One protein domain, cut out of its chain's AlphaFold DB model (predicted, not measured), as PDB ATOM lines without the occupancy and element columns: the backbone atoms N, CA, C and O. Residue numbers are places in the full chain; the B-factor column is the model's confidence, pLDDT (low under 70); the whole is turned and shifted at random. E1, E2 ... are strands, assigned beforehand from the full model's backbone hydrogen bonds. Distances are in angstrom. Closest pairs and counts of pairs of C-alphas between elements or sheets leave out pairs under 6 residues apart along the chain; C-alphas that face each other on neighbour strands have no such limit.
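This is residues 408 to 481 of the 861 residues of the protein "Cell wall hydrolase" of Burkholderia sp. SJZ115 (UniProt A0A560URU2). Little regular structure: short strands and loops gather round the long strand E3, and loop residues 442 to 447 stick out at one end. The printed part has 74 residues, 26 in six named strands, E1 to E6 along the chain: all strand, with E2, E3 and E4 a meander, each antiparallel to the one before. The whole is compact, radius of gyration of the C-alphas 13.0 A, spanning 46 by 24 by 19 A.

Find C-alpha 411 at (114.142, 115.342, 105.017), where E1, residues 411 to 413, begins. E2 is 418 to 421, E3 430 to 438 and 23.8 A long, E4 451 to 453, E5 458 to 461; E6, 473 to 475, ends at (114.891, 117.150, 109.325).

Look beside E3 in its strongly twisted branched sheet: E2, in a hairpin with it, is on one side, N 418 to O 436 2.8 A; E5 is on the other, N 433 to O 458 2.8 A. Antiparallel E1 and E6 have N 411 and O 475 2.9 A apart.

The printed part has no cut; links E3 to E4 and E5 to E6 are long, and residues 439 to 449 have pLDDT under 70.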
ATOM      1  N   GLU A 408     107.244 111.920 111.471       88.50
ATOM      2  CA  GLU A 408     108.472 111.271 110.991       88.50
ATOM      3  C   GLU A 408     109.308 112.252 110.140       88.50
ATOM      4  O   GLU A 408     108.726 112.997 109.344       88.50
ATOM      5  N   PRO A 409     110.651 112.280 110.265       92.12
ATOM      6  CA  PRO A 409     111.499 113.165 109.468       92.12
ATOM      7  C   PRO A 409     111.439 112.833 107.969       92.12
ATOM      8  O   PRO A 409     111.924 111.789 107.523       92.12
ATOM      9  N   ASP A 410     110.886 113.746 107.168       93.19
ATOM     10  CA  ASP A 410     110.755 113.598 105.715       93.19
ATOM     11  C   ASP A 410     111.984 114.107 104.935       93.19
ATOM     12  O   ASP A 410     112.108 113.857 103.735       93.19
ATOM     13  N   GLN A 411     112.923 114.785 105.607       93.88
ATOM     14  CA  GLN A 411     114.142 115.342 105.017       93.88
ATOM     15  C   GLN A 411     115.404 114.671 105.581       93.88
ATOM     16  O   GLN A 411     115.501 114.362 106.770       93.88
ATOM     17  N   LYS A 412     116.411 114.466 104.720       93.19
ATOM     18  CA  LYS A 412     117.710 113.865 105.078       93.19
ATOM     19  C   LYS A 412     118.851 114.736 104.565       93.19
ATOM     20  O   LYS A 412     119.232 114.663 103.396       93.19
ATOM     21  N   LEU A 413     119.388 115.575 105.445       92.56
ATOM     22  CA  LEU A 413     120.488 116.485 105.135       92.56
ATOM     23  C   LEU A 413     121.807 115.715 105.129       92.56
ATOM     24  O   LEU A 413     122.118 115.005 106.080       92.56
ATOM     25  N   GLN A 414     122.583 115.854 104.057       91.62
ATOM     26  CA  GLN A 414     123.858 115.151 103.904       91.62
ATOM     27  C   GLN A 414     124.958 115.738 104.814       91.62
ATOM     28  O   GLN A 414     124.833 116.887 105.254       91.62
ATOM     29  N   PRO A 415     126.046 114.989 105.085       91.12
ATOM     30  CA  PRO A 415     127.247 115.523 105.728       91.12
ATOM     31  C   PRO A 415     127.867 116.690 104.937       91.12
ATOM     32  O   PRO A 415     127.731 116.775 103.717       91.12
ATOM     33  N   GLY A 416     128.590 117.575 105.624       88.88
ATOM     34  CA  GLY A 416     129.293 118.721 105.037       88.88
ATOM     35  C   GLY A 416     128.420 119.950 104.752       88.88
ATOM     36  O   GLY A 416     128.900 120.918 104.161       88.88
ATOM     37  N   VAL A 417     127.152 119.945 105.172       92.19
ATOM     38  CA  VAL A 417     126.200 121.037 104.935       92.19
ATOM     39  C   VAL A 417     126.131 121.944 106.163       92.19
ATOM     40  O   VAL A 417     125.936 121.488 107.286       92.19
ATOM     41  N   LYS A 418     126.281 123.255 105.962       93.62
ATOM     42  CA  LYS A 418     126.160 124.259 107.024       93.62
ATOM     43  C   LYS A 418     124.697 124.636 107.235       93.62
ATOM     44  O   LYS A 418     124.021 125.033 106.288       93.62
ATOM     45  N   LEU A 419     124.220 124.556 108.473       93.94
ATOM     46  CA  LEU A 419     122.826 124.808 108.836       93.94
ATOM     47  C   LEU A 419     122.680 126.230 109.378       93.94
ATOM     48  O   LEU A 419     122.959 126.487 110.543       93.94
ATOM     49  N   VAL A 420     122.282 127.181 108.531       93.56
ATOM     50  CA  VAL A 420     122.163 128.595 108.925       93.56
ATOM     51  C   VAL A 420     120.708 128.898 109.300       93.56
ATOM     52  O   VAL A 420     119.857 128.771 108.422       93.56
ATOM     53  N   PRO A 421     120.381 129.300 110.542       93.31
ATOM     54  CA  PRO A 421     119.024 129.704 110.921       93.31
ATOM     55  C   PRO A 421     118.462 130.797 110.009       93.31
ATOM     56  O   PRO A 421     119.193 131.699 109.600       93.31
ATOM     57  N   LEU A 422     117.168 130.714 109.685       91.25
ATOM     58  CA  LEU A 422     116.486 131.762 108.914       91.25
ATOM     59  C   LEU A 422     116.329 133.059 109.717       91.25
ATOM     60  O   LEU A 422     116.482 134.144 109.164       91.25
ATOM     61  N   ASP A 423     116.060 132.933 111.017       85.94
ATOM     62  CA  ASP A 423     116.155 134.017 111.991       85.94
ATOM     63  C   ASP A 423     117.416 133.793 112.835       85.94
ATOM     64  O   ASP A 423     117.583 132.745 113.461       85.94
ATOM     65  N   ALA A 424     118.312 134.782 112.852       78.81
ATOM     66  CA  ALA A 424     119.563 134.734 113.604       78.81
ATOM     67  C   ALA A 424     119.354 134.659 115.130       78.81
ATOM     68  O   ALA A 424     120.263 134.238 115.845       78.81
ATOM     69  N   ASN A 425     118.169 135.041 115.619       77.69
ATOM     70  CA  ASN A 425     117.783 134.970 117.026       77.69
ATOM     71  C   ASN A 425     117.010 133.690 117.382       77.69
ATOM     72  O   ASN A 425     116.688 133.498 118.558       77.69
ATOM     73  N   ALA A 426     116.720 132.811 116.414       74.44
ATOM     74  CA  ALA A 426     115.960 131.590 116.654       74.44
ATOM     75  C   ALA A 426     116.677 130.668 117.652       74.44
ATOM     76  O   ALA A 426     117.790 130.196 117.414       74.44
ATOM     77  N   LYS A 427     116.001 130.400 118.771       74.62
ATOM     78  CA  LYS A 427     116.418 129.489 119.843       74.62
ATOM     79  C   LYS A 427     115.205 128.661 120.253       74.62
ATOM     80  O   LYS A 427     114.114 129.211 120.390       74.62
ATOM     81  N   GLY A 428     115.393 127.363 120.449       81.94
ATOM     82  CA  GLY A 428     114.316 126.425 120.758       81.94
ATOM     83  C   GLY A 428     114.660 125.014 120.321       81.94
ATOM     84  O   GLY A 428     115.591 124.823 119.543       81.94
ATOM     85  N   LYS A 429     113.884 124.041 120.804       89.94
ATOM     86  CA  LYS A 429     114.038 122.612 120.496       89.94
ATOM     87  C   LYS A 429     114.118 122.292 119.002       89.94
ATOM     88  O   LYS A 429     114.878 121.420 118.595       89.94
ATOM     89  N   TRP A 430     113.377 123.037 118.183       92.94
ATOM     90  CA  TRP A 430     113.433 122.957 116.726       92.94
ATOM     91  C   TRP A 430     113.650 124.341 116.124       92.94
ATOM     92  O   TRP A 430     113.002 125.309 116.521       92.94
ATOM     93  N   VAL A 431     114.552 124.434 115.144       92.38
ATOM     94  CA  VAL A 431     114.901 125.688 114.459       92.38
ATOM     95  C   VAL A 431     114.804 125.494 112.950       92.38
ATOM     96  O   VAL A 431     115.303 124.506 112.408       92.38
ATOM     97  N   LYS A 432     114.180 126.452 112.253       93.75
ATOM     98  CA  LYS A 432     114.114 126.459 110.789       93.75
ATOM     99  C   LYS A 432     115.413 127.024 110.215       93.75
ATOM    100  O   LYS A 432     115.731 128.202 110.394       93.75
ATOM    101  N   VAL A 433     116.166 126.175 109.528       94.25
ATOM    102  CA  VAL A 433     117.475 126.481 108.946       94.25
ATOM    103  C   VAL A 433     117.413 126.448 107.424       94.25
ATOM    104  O   VAL A 433     116.697 125.648 106.827       94.25
ATOM    105  N   GLN A 434     118.209 127.293 106.781       95.44
ATOM    106  CA  GLN A 434     118.609 127.146 105.389       95.44
ATOM    107  C   GLN A 434     119.891 126.298 105.347       95.44
ATOM    108  O   GLN A 434     120.944 126.777 105.789       95.44
ATOM    109  N   PRO A 435     119.856 125.073 104.792       94.31
ATOM    110  CA  PRO A 435     121.070 124.309 104.541       94.31
ATOM    111  C   PRO A 435     121.887 124.996 103.438       94.31
ATOM    112  O   PRO A 435     121.321 125.489 102.454       94.31
ATOM    113  N   LYS A 436     123.214 125.056 103.597       93.31
ATOM    114  CA  LYS A 436     124.143 125.672 102.638       93.31
ATOM    115  C   LYS A 436     125.407 124.841 102.438       93.31
ATOM    116  O   LYS A 436     126.009 124.381 103.405       93.31
ATOM    117  N   THR A 437     125.853 124.718 101.198       88.69
ATOM    118  CA  THR A 437     127.134 124.099 100.824       88.69
ATOM    119  C   THR A 437     128.177 125.175 100.530       88.69
ATOM    120  O   THR A 437     127.834 126.285 100.122       88.69
ATOM    121  N   ALA A 438     129.454 124.878 100.772       80.25
ATOM    122  CA  ALA A 438     130.549 125.753 100.362       80.25
ATOM    123  C   ALA A 438     130.887 125.507  98.884       80.25
ATOM    124  O   ALA A 438     131.013 124.357  98.463       80.25
ATOM    125  N   ALA A 439     131.061 126.574  98.104       68.88
ATOM    126  CA  ALA A 439     131.567 126.466  96.740       68.88
ATOM    127  C   ALA A 439     133.047 126.009  96.734       68.88
ATOM    128  O   ALA A 439     133.793 126.375  97.650       68.88
ATOM    129  N   PRO A 440     133.508 125.260  95.711       60.34
ATOM    130  CA  PRO A 440     134.920 124.913  95.563       60.34
ATOM    131  C   PRO A 440     135.798 126.169  95.496       60.34
ATOM    132  O   PRO A 440     135.599 127.038  94.648       60.34
ATOM    133  N   VAL A 441     136.781 126.277  96.394       56.41
ATOM    134  CA  VAL A 441     137.665 127.449  96.454       56.41
ATOM    135  C   VAL A 441     138.803 127.289  95.445       56.41
ATOM    136  O   VAL A 441     139.798 126.616  95.707       56.41
ATOM    137  N   HIS A 442     138.680 127.941  94.290       52.78
ATOM    138  CA  HIS A 442     139.784 128.134  93.347       52.78
ATOM    139  C   HIS A 442     140.442 129.501  93.589       52.78
ATOM    140  O   HIS A 442     140.182 130.477  92.892       52.78
ATOM    141  N   GLY A 443     141.273 129.576  94.634       55.91
ATOM    142  CA  GLY A 443     141.980 130.793  95.042       55.91
ATOM    143  C   GLY A 443     142.884 130.566  96.258       55.91
ATOM    144  O   GLY A 443     142.722 129.588  96.985       55.91
ATOM    145  N   GLY A 444     143.865 131.452  96.463       54.00
ATOM    146  CA  GLY A 444     144.903 131.306  97.494       54.00
ATOM    147  C   GLY A 444     144.396 131.296  98.948       54.00
ATOM    148  O   GLY A 444     143.260 131.675  99.231       54.00
ATOM    149  N   ARG A 445     145.289 130.904  99.875       54.22
ATOM    150  CA  ARG A 445     145.070 130.496 101.291       54.22
ATOM    151  C   ARG A 445     144.277 131.440 102.235       54.22
ATOM    152  O   ARG A 445     144.175 131.134 103.418       54.22
ATOM    153  N   HIS A 446     143.707 132.546 101.757       55.66
ATOM    154  CA  HIS A 446     142.951 133.522 102.560       55.66
ATOM    155  C   HIS A 446     141.541 133.857 102.026       55.66
ATOM    156  O   HIS A 446     140.873 134.732 102.580       55.66
ATOM    157  N   ALA A 447     141.051 133.181 100.980       59.25
ATOM    158  CA  ALA A 447     139.684 133.382 100.493       59.25
ATOM    159  C   ALA A 447     138.635 132.840 101.490       59.25
ATOM    160  O   ALA A 447     138.683 131.674 101.884       59.25
ATOM    161  N   LYS A 448     137.656 133.670 101.884       58.69
ATOM    162  CA  LYS A 448     136.505 133.218 102.689       58.69
ATOM    163  C   LYS A 448     135.607 132.309 101.830       58.69
ATOM    164  O   LYS A 448     135.271 132.717 100.720       58.69
ATOM    165  N   PRO A 449     135.179 131.128 102.316       65.56
ATOM    166  CA  PRO A 449     134.317 130.239 101.543       65.56
ATOM    167  C   PRO A 449     132.942 130.873 101.295       65.56
ATOM    168  O   PRO A 449     132.245 131.275 102.231       65.56
ATOM    169  N   THR A 450     132.544 130.941 100.026       72.88
ATOM    170  CA  THR A 450     131.212 131.393  99.612       72.88
ATOM    171  C   THR A 450     130.215 130.253  99.803       72.88
ATOM    172  O   THR A 450     130.414 129.163  99.269       72.88
ATOM    173  N   TYR A 451     129.142 130.497 100.558       80.00
ATOM    174  CA  TYR A 451     128.111 129.497 100.844       80.00
ATOM    175  C   TYR A 451     126.861 129.718  99.986       80.00
ATOM    176  O   TYR A 451     126.232 130.775 100.069       80.00
ATOM    177  N   THR A 452     126.464 128.702  99.224       85.00
ATOM    178  CA  THR A 452     125.245 128.683  98.401       85.00
ATOM    179  C   THR A 452     124.153 127.847  99.059       85.00
ATOM    180  O   THR A 452     124.445 126.855  99.726       85.00
ATOM    181  N   ASN A 453     122.886 128.230  98.883       90.38
ATOM    182  CA  ASN A 453     121.754 127.469  99.419       90.38
ATOM    183  C   ASN A 453     121.698 126.063  98.796       90.38
ATOM    184  O   ASN A 453     121.820 125.913  97.583       90.38
ATOM    185  N   SER A 454     121.491 125.048  99.633       85.38
ATOM    186  CA  SER A 454     121.448 123.636  99.254       85.38
ATOM    187  C   SER A 454     120.077 123.056  99.603       85.38
ATOM    188  O   SER A 454     119.900 122.466 100.667       85.38
ATOM    189  N   GLY A 455     119.107 123.245  98.707       87.19
ATOM    190  CA  GLY A 455     117.712 122.853  98.916       87.19
ATOM    191  C   GLY A 455     116.866 123.915  99.631       87.19
ATOM    192  O   GLY A 455     117.316 125.037  99.887       87.19
ATOM    193  N   ALA A 456     115.613 123.561  99.915       92.19
ATOM    194  CA  ALA A 456     114.675 124.409 100.647       92.19
ATOM    195  C   ALA A 456     115.057 124.524 102.141       92.19
ATOM    196  O   ALA A 456     115.791 123.673 102.651       92.19
ATOM    197  N   PRO A 457     114.562 125.544 102.866       94.25
ATOM    198  CA  PRO A 457     114.679 125.579 104.317       94.25
ATOM    199  C   PRO A 457     113.935 124.416 104.975       94.25
ATOM    200  O   PRO A 457     112.833 124.065 104.554       94.25
ATOM    201  N   VAL A 458     114.511 123.877 106.043       94.94
ATOM    202  CA  VAL A 458     113.985 122.732 106.798       94.94
ATOM    203  C   VAL A 458     114.059 123.006 108.294       94.94
ATOM    204  O   VAL A 458     114.891 123.789 108.753       94.94
ATOM    205  N   TRP A 459     113.202 122.359 109.068       94.88
ATOM    206  CA  TRP A 459     113.335 122.269 110.514       94.88
ATOM    207  C   TRP A 459     114.342 121.182 110.880       94.88
ATOM    208  O   TRP A 459     114.347 120.101 110.293       94.88
ATOM    209  N   VAL A 460     115.181 121.473 111.867       94.19
ATOM    210  CA  VAL A 460     116.123 120.534 112.492       94.19
ATOM    211  C   VAL A 460     116.066 120.700 114.007       94.19
ATOM    212  O   VAL A 460     115.506 121.682 114.501       94.19
ATOM    213  N   ASP A 461     116.668 119.765 114.740       92.38
ATOM    214  CA  ASP A 461     116.960 119.956 116.162       92.38
ATOM    215  C   ASP A 461     117.783 121.242 116.373       92.38
ATOM    216  O   ASP A 461     118.764 121.502 115.666       92.38
ATOM    217  N   GLY A 462     117.364 122.069 117.331       90.25
ATOM    218  CA  GLY A 462     117.944 123.387 117.573       90.25
ATOM    219  C   GLY A 462     119.414 123.366 117.982       90.25
ATOM    220  O   GLY A 462     120.125 124.332 117.705       90.25
ATOM    221  N   SER A 463     119.911 122.265 118.555       91.50
ATOM    222  CA  SER A 463     121.337 122.091 118.870       91.50
ATOM    223  C   SER A 463     122.235 122.082 117.625       91.50
ATOM    224  O   SER A 463     123.424 122.391 117.713       91.50
ATOM    225  N   LEU A 464     121.668 121.786 116.449       92.25
ATOM    226  CA  LEU A 464     122.379 121.748 115.171       92.25
ATOM    227  C   LEU A 464     122.412 123.119 114.465       92.25
ATOM    228  O   LEU A 464     123.115 123.285 113.461       92.25
ATOM    229  N   ALA A 465     121.695 124.121 114.981       90.69
ATOM    230  CA  ALA A 465     121.681 125.480 114.444       90.69
ATOM    231  C   ALA A 465     123.092 126.105 114.406       90.69
ATOM    232  O   ALA A 465     123.861 126.027 115.359       90.69
ATOM    233  N   ASN A 466     123.436 126.758 113.292       91.75
ATOM    234  CA  ASN A 466     124.758 127.328 112.984       91.75
ATOM    235  C   ASN A 466     125.935 126.332 112.905       91.75
ATOM    236  O   ASN A 466     127.068 126.757 112.650       91.75
ATOM    237  N   THR A 467     125.693 125.026 113.031       92.19
ATOM    238  CA  THR A 467     126.731 123.993 112.892       92.19
ATOM    239  C   THR A 467     126.917 123.550 111.430       92.19
ATOM    240  O   THR A 467     126.222 124.008 110.517       92.19
ATOM    241  N   THR A 468     127.902 122.684 111.176       92.38
ATOM    242  CA  THR A 468     128.062 121.967 109.897       92.38
ATOM    243  C   THR A 468     127.903 120.480 110.167       92.38
ATOM    244  O   THR A 468     128.521 119.961 111.093       92.38
ATOM    245  N   THR A 469     127.066 119.809 109.380       91.19
ATOM    246  CA  THR A 469     126.725 118.397 109.582       91.19
ATOM    247  C   THR A 469     127.953 117.497 109.403       91.19
ATOM    248  O   THR A 469     128.673 117.595 108.412       91.19
ATOM    249  N   SER A 470     128.203 116.596 110.354       90.25
ATOM    250  CA  SER A 470     129.250 115.559 110.260       90.25
ATOM    251  C   SER A 470     128.706 114.197 109.813       90.25
ATOM    252  O   SER A 470     129.460 113.355 109.334       90.25
ATOM    253  N   ALA A 471     127.393 113.998 109.934       92.94
ATOM    254  CA  ALA A 471     126.649 112.803 109.550       92.94
ATOM    255  C   ALA A 471     125.359 113.204 108.809       92.94
ATOM    256  O   ALA A 471     125.080 114.394 108.640       92.94
ATOM    257  N   ILE A 472     124.569 112.220 108.368       93.19
ATOM    258  CA  ILE A 472     123.226 112.481 107.836       93.19
ATOM    259  C   ILE A 472     122.340 112.980 108.983       93.19
ATOM    260  O   ILE A 472     122.187 112.287 109.986       93.19
ATOM    261  N   VAL A 473     121.754 114.165 108.825       93.56
ATOM    262  CA  VAL A 473     120.871 114.785 109.820       93.56
ATOM    263  C   VAL A 473     119.409 114.638 109.381       93.56
ATOM    264  O   VAL A 473     119.082 115.038 108.256       93.56
ATOM    265  N   PRO A 474     118.522 114.080 110.228       94.12
ATOM    266  CA  PRO A 474     117.088 114.104 109.980       94.12
ATOM    267  C   PRO A 474     116.559 115.535 110.103       94.12
ATOM    268  O   PRO A 474     116.991 116.305 110.961       94.12
ATOM    269  N   GLY A 475     115.606 115.886 109.249       93.44
ATOM    270  CA  GLY A 475     114.891 117.150 109.325       93.44
ATOM    271  C   GLY A 475     113.457 117.004 108.846       93.44
ATOM    272  O   GLY A 475     113.073 115.978 108.283       93.44
ATOM    273  N   TRP A 476     112.685 118.064 109.043       95.44
ATOM    274  CA  TRP A 476     111.284 118.134 108.652       95.44
ATOM    275  C   TRP A 476     111.067 119.314 107.708       95.44
ATOM    276  O   TRP A 476     111.595 120.406 107.921       95.44
ATOM    277  N   LYS A 477     110.286 119.116 106.654       93.19
ATOM    278  CA  LYS A 477     109.843 120.196 105.765       93.19
ATOM    279  C   LYS A 477     108.888 121.146 106.497       93.19
ATOM    280  O   LYS A 477     109.073 122.366 106.484       93.19
ATOM    281  N   ASP A 478     107.897 120.558 107.156       91.88
ATOM    282  CA  ASP A 478     106.876 121.235 107.950       91.88
ATOM    283  C   ASP A 478     107.244 121.183 109.450       91.88
ATOM    284  O   ASP A 478     108.244 120.571 109.826       91.88
ATOM    285  N   PHE A 479     106.519 121.892 110.321       93.75
ATOM    286  CA  PHE A 479     106.862 121.919 111.751       93.75
ATOM    287  C   PHE A 479     106.635 120.533 112.407       93.75
ATOM    288  O   PHE A 479     105.614 119.911 112.109       93.75
ATOM    289  N   PRO A 480     107.517 120.031 113.303       92.94
ATOM    290  CA  PRO A 480     107.444 118.634 113.768       92.94
ATOM    291  C   PRO A 480     106.205 118.252 114.595       92.94
ATOM    292  O   PRO A 480     105.917 117.062 114.733       92.94
ATOM    293  N   LEU A 481     105.476 119.230 115.152       94.44
ATOM    294  CA  LEU A 481     104.220 119.014 115.881       94.44
ATOM    295  C   LEU A 481     103.006 119.209 114.962       94.44
ATOM    296  O   LEU A 481     102.871 120.237 114.300       94.44
TER     297      LEU A 481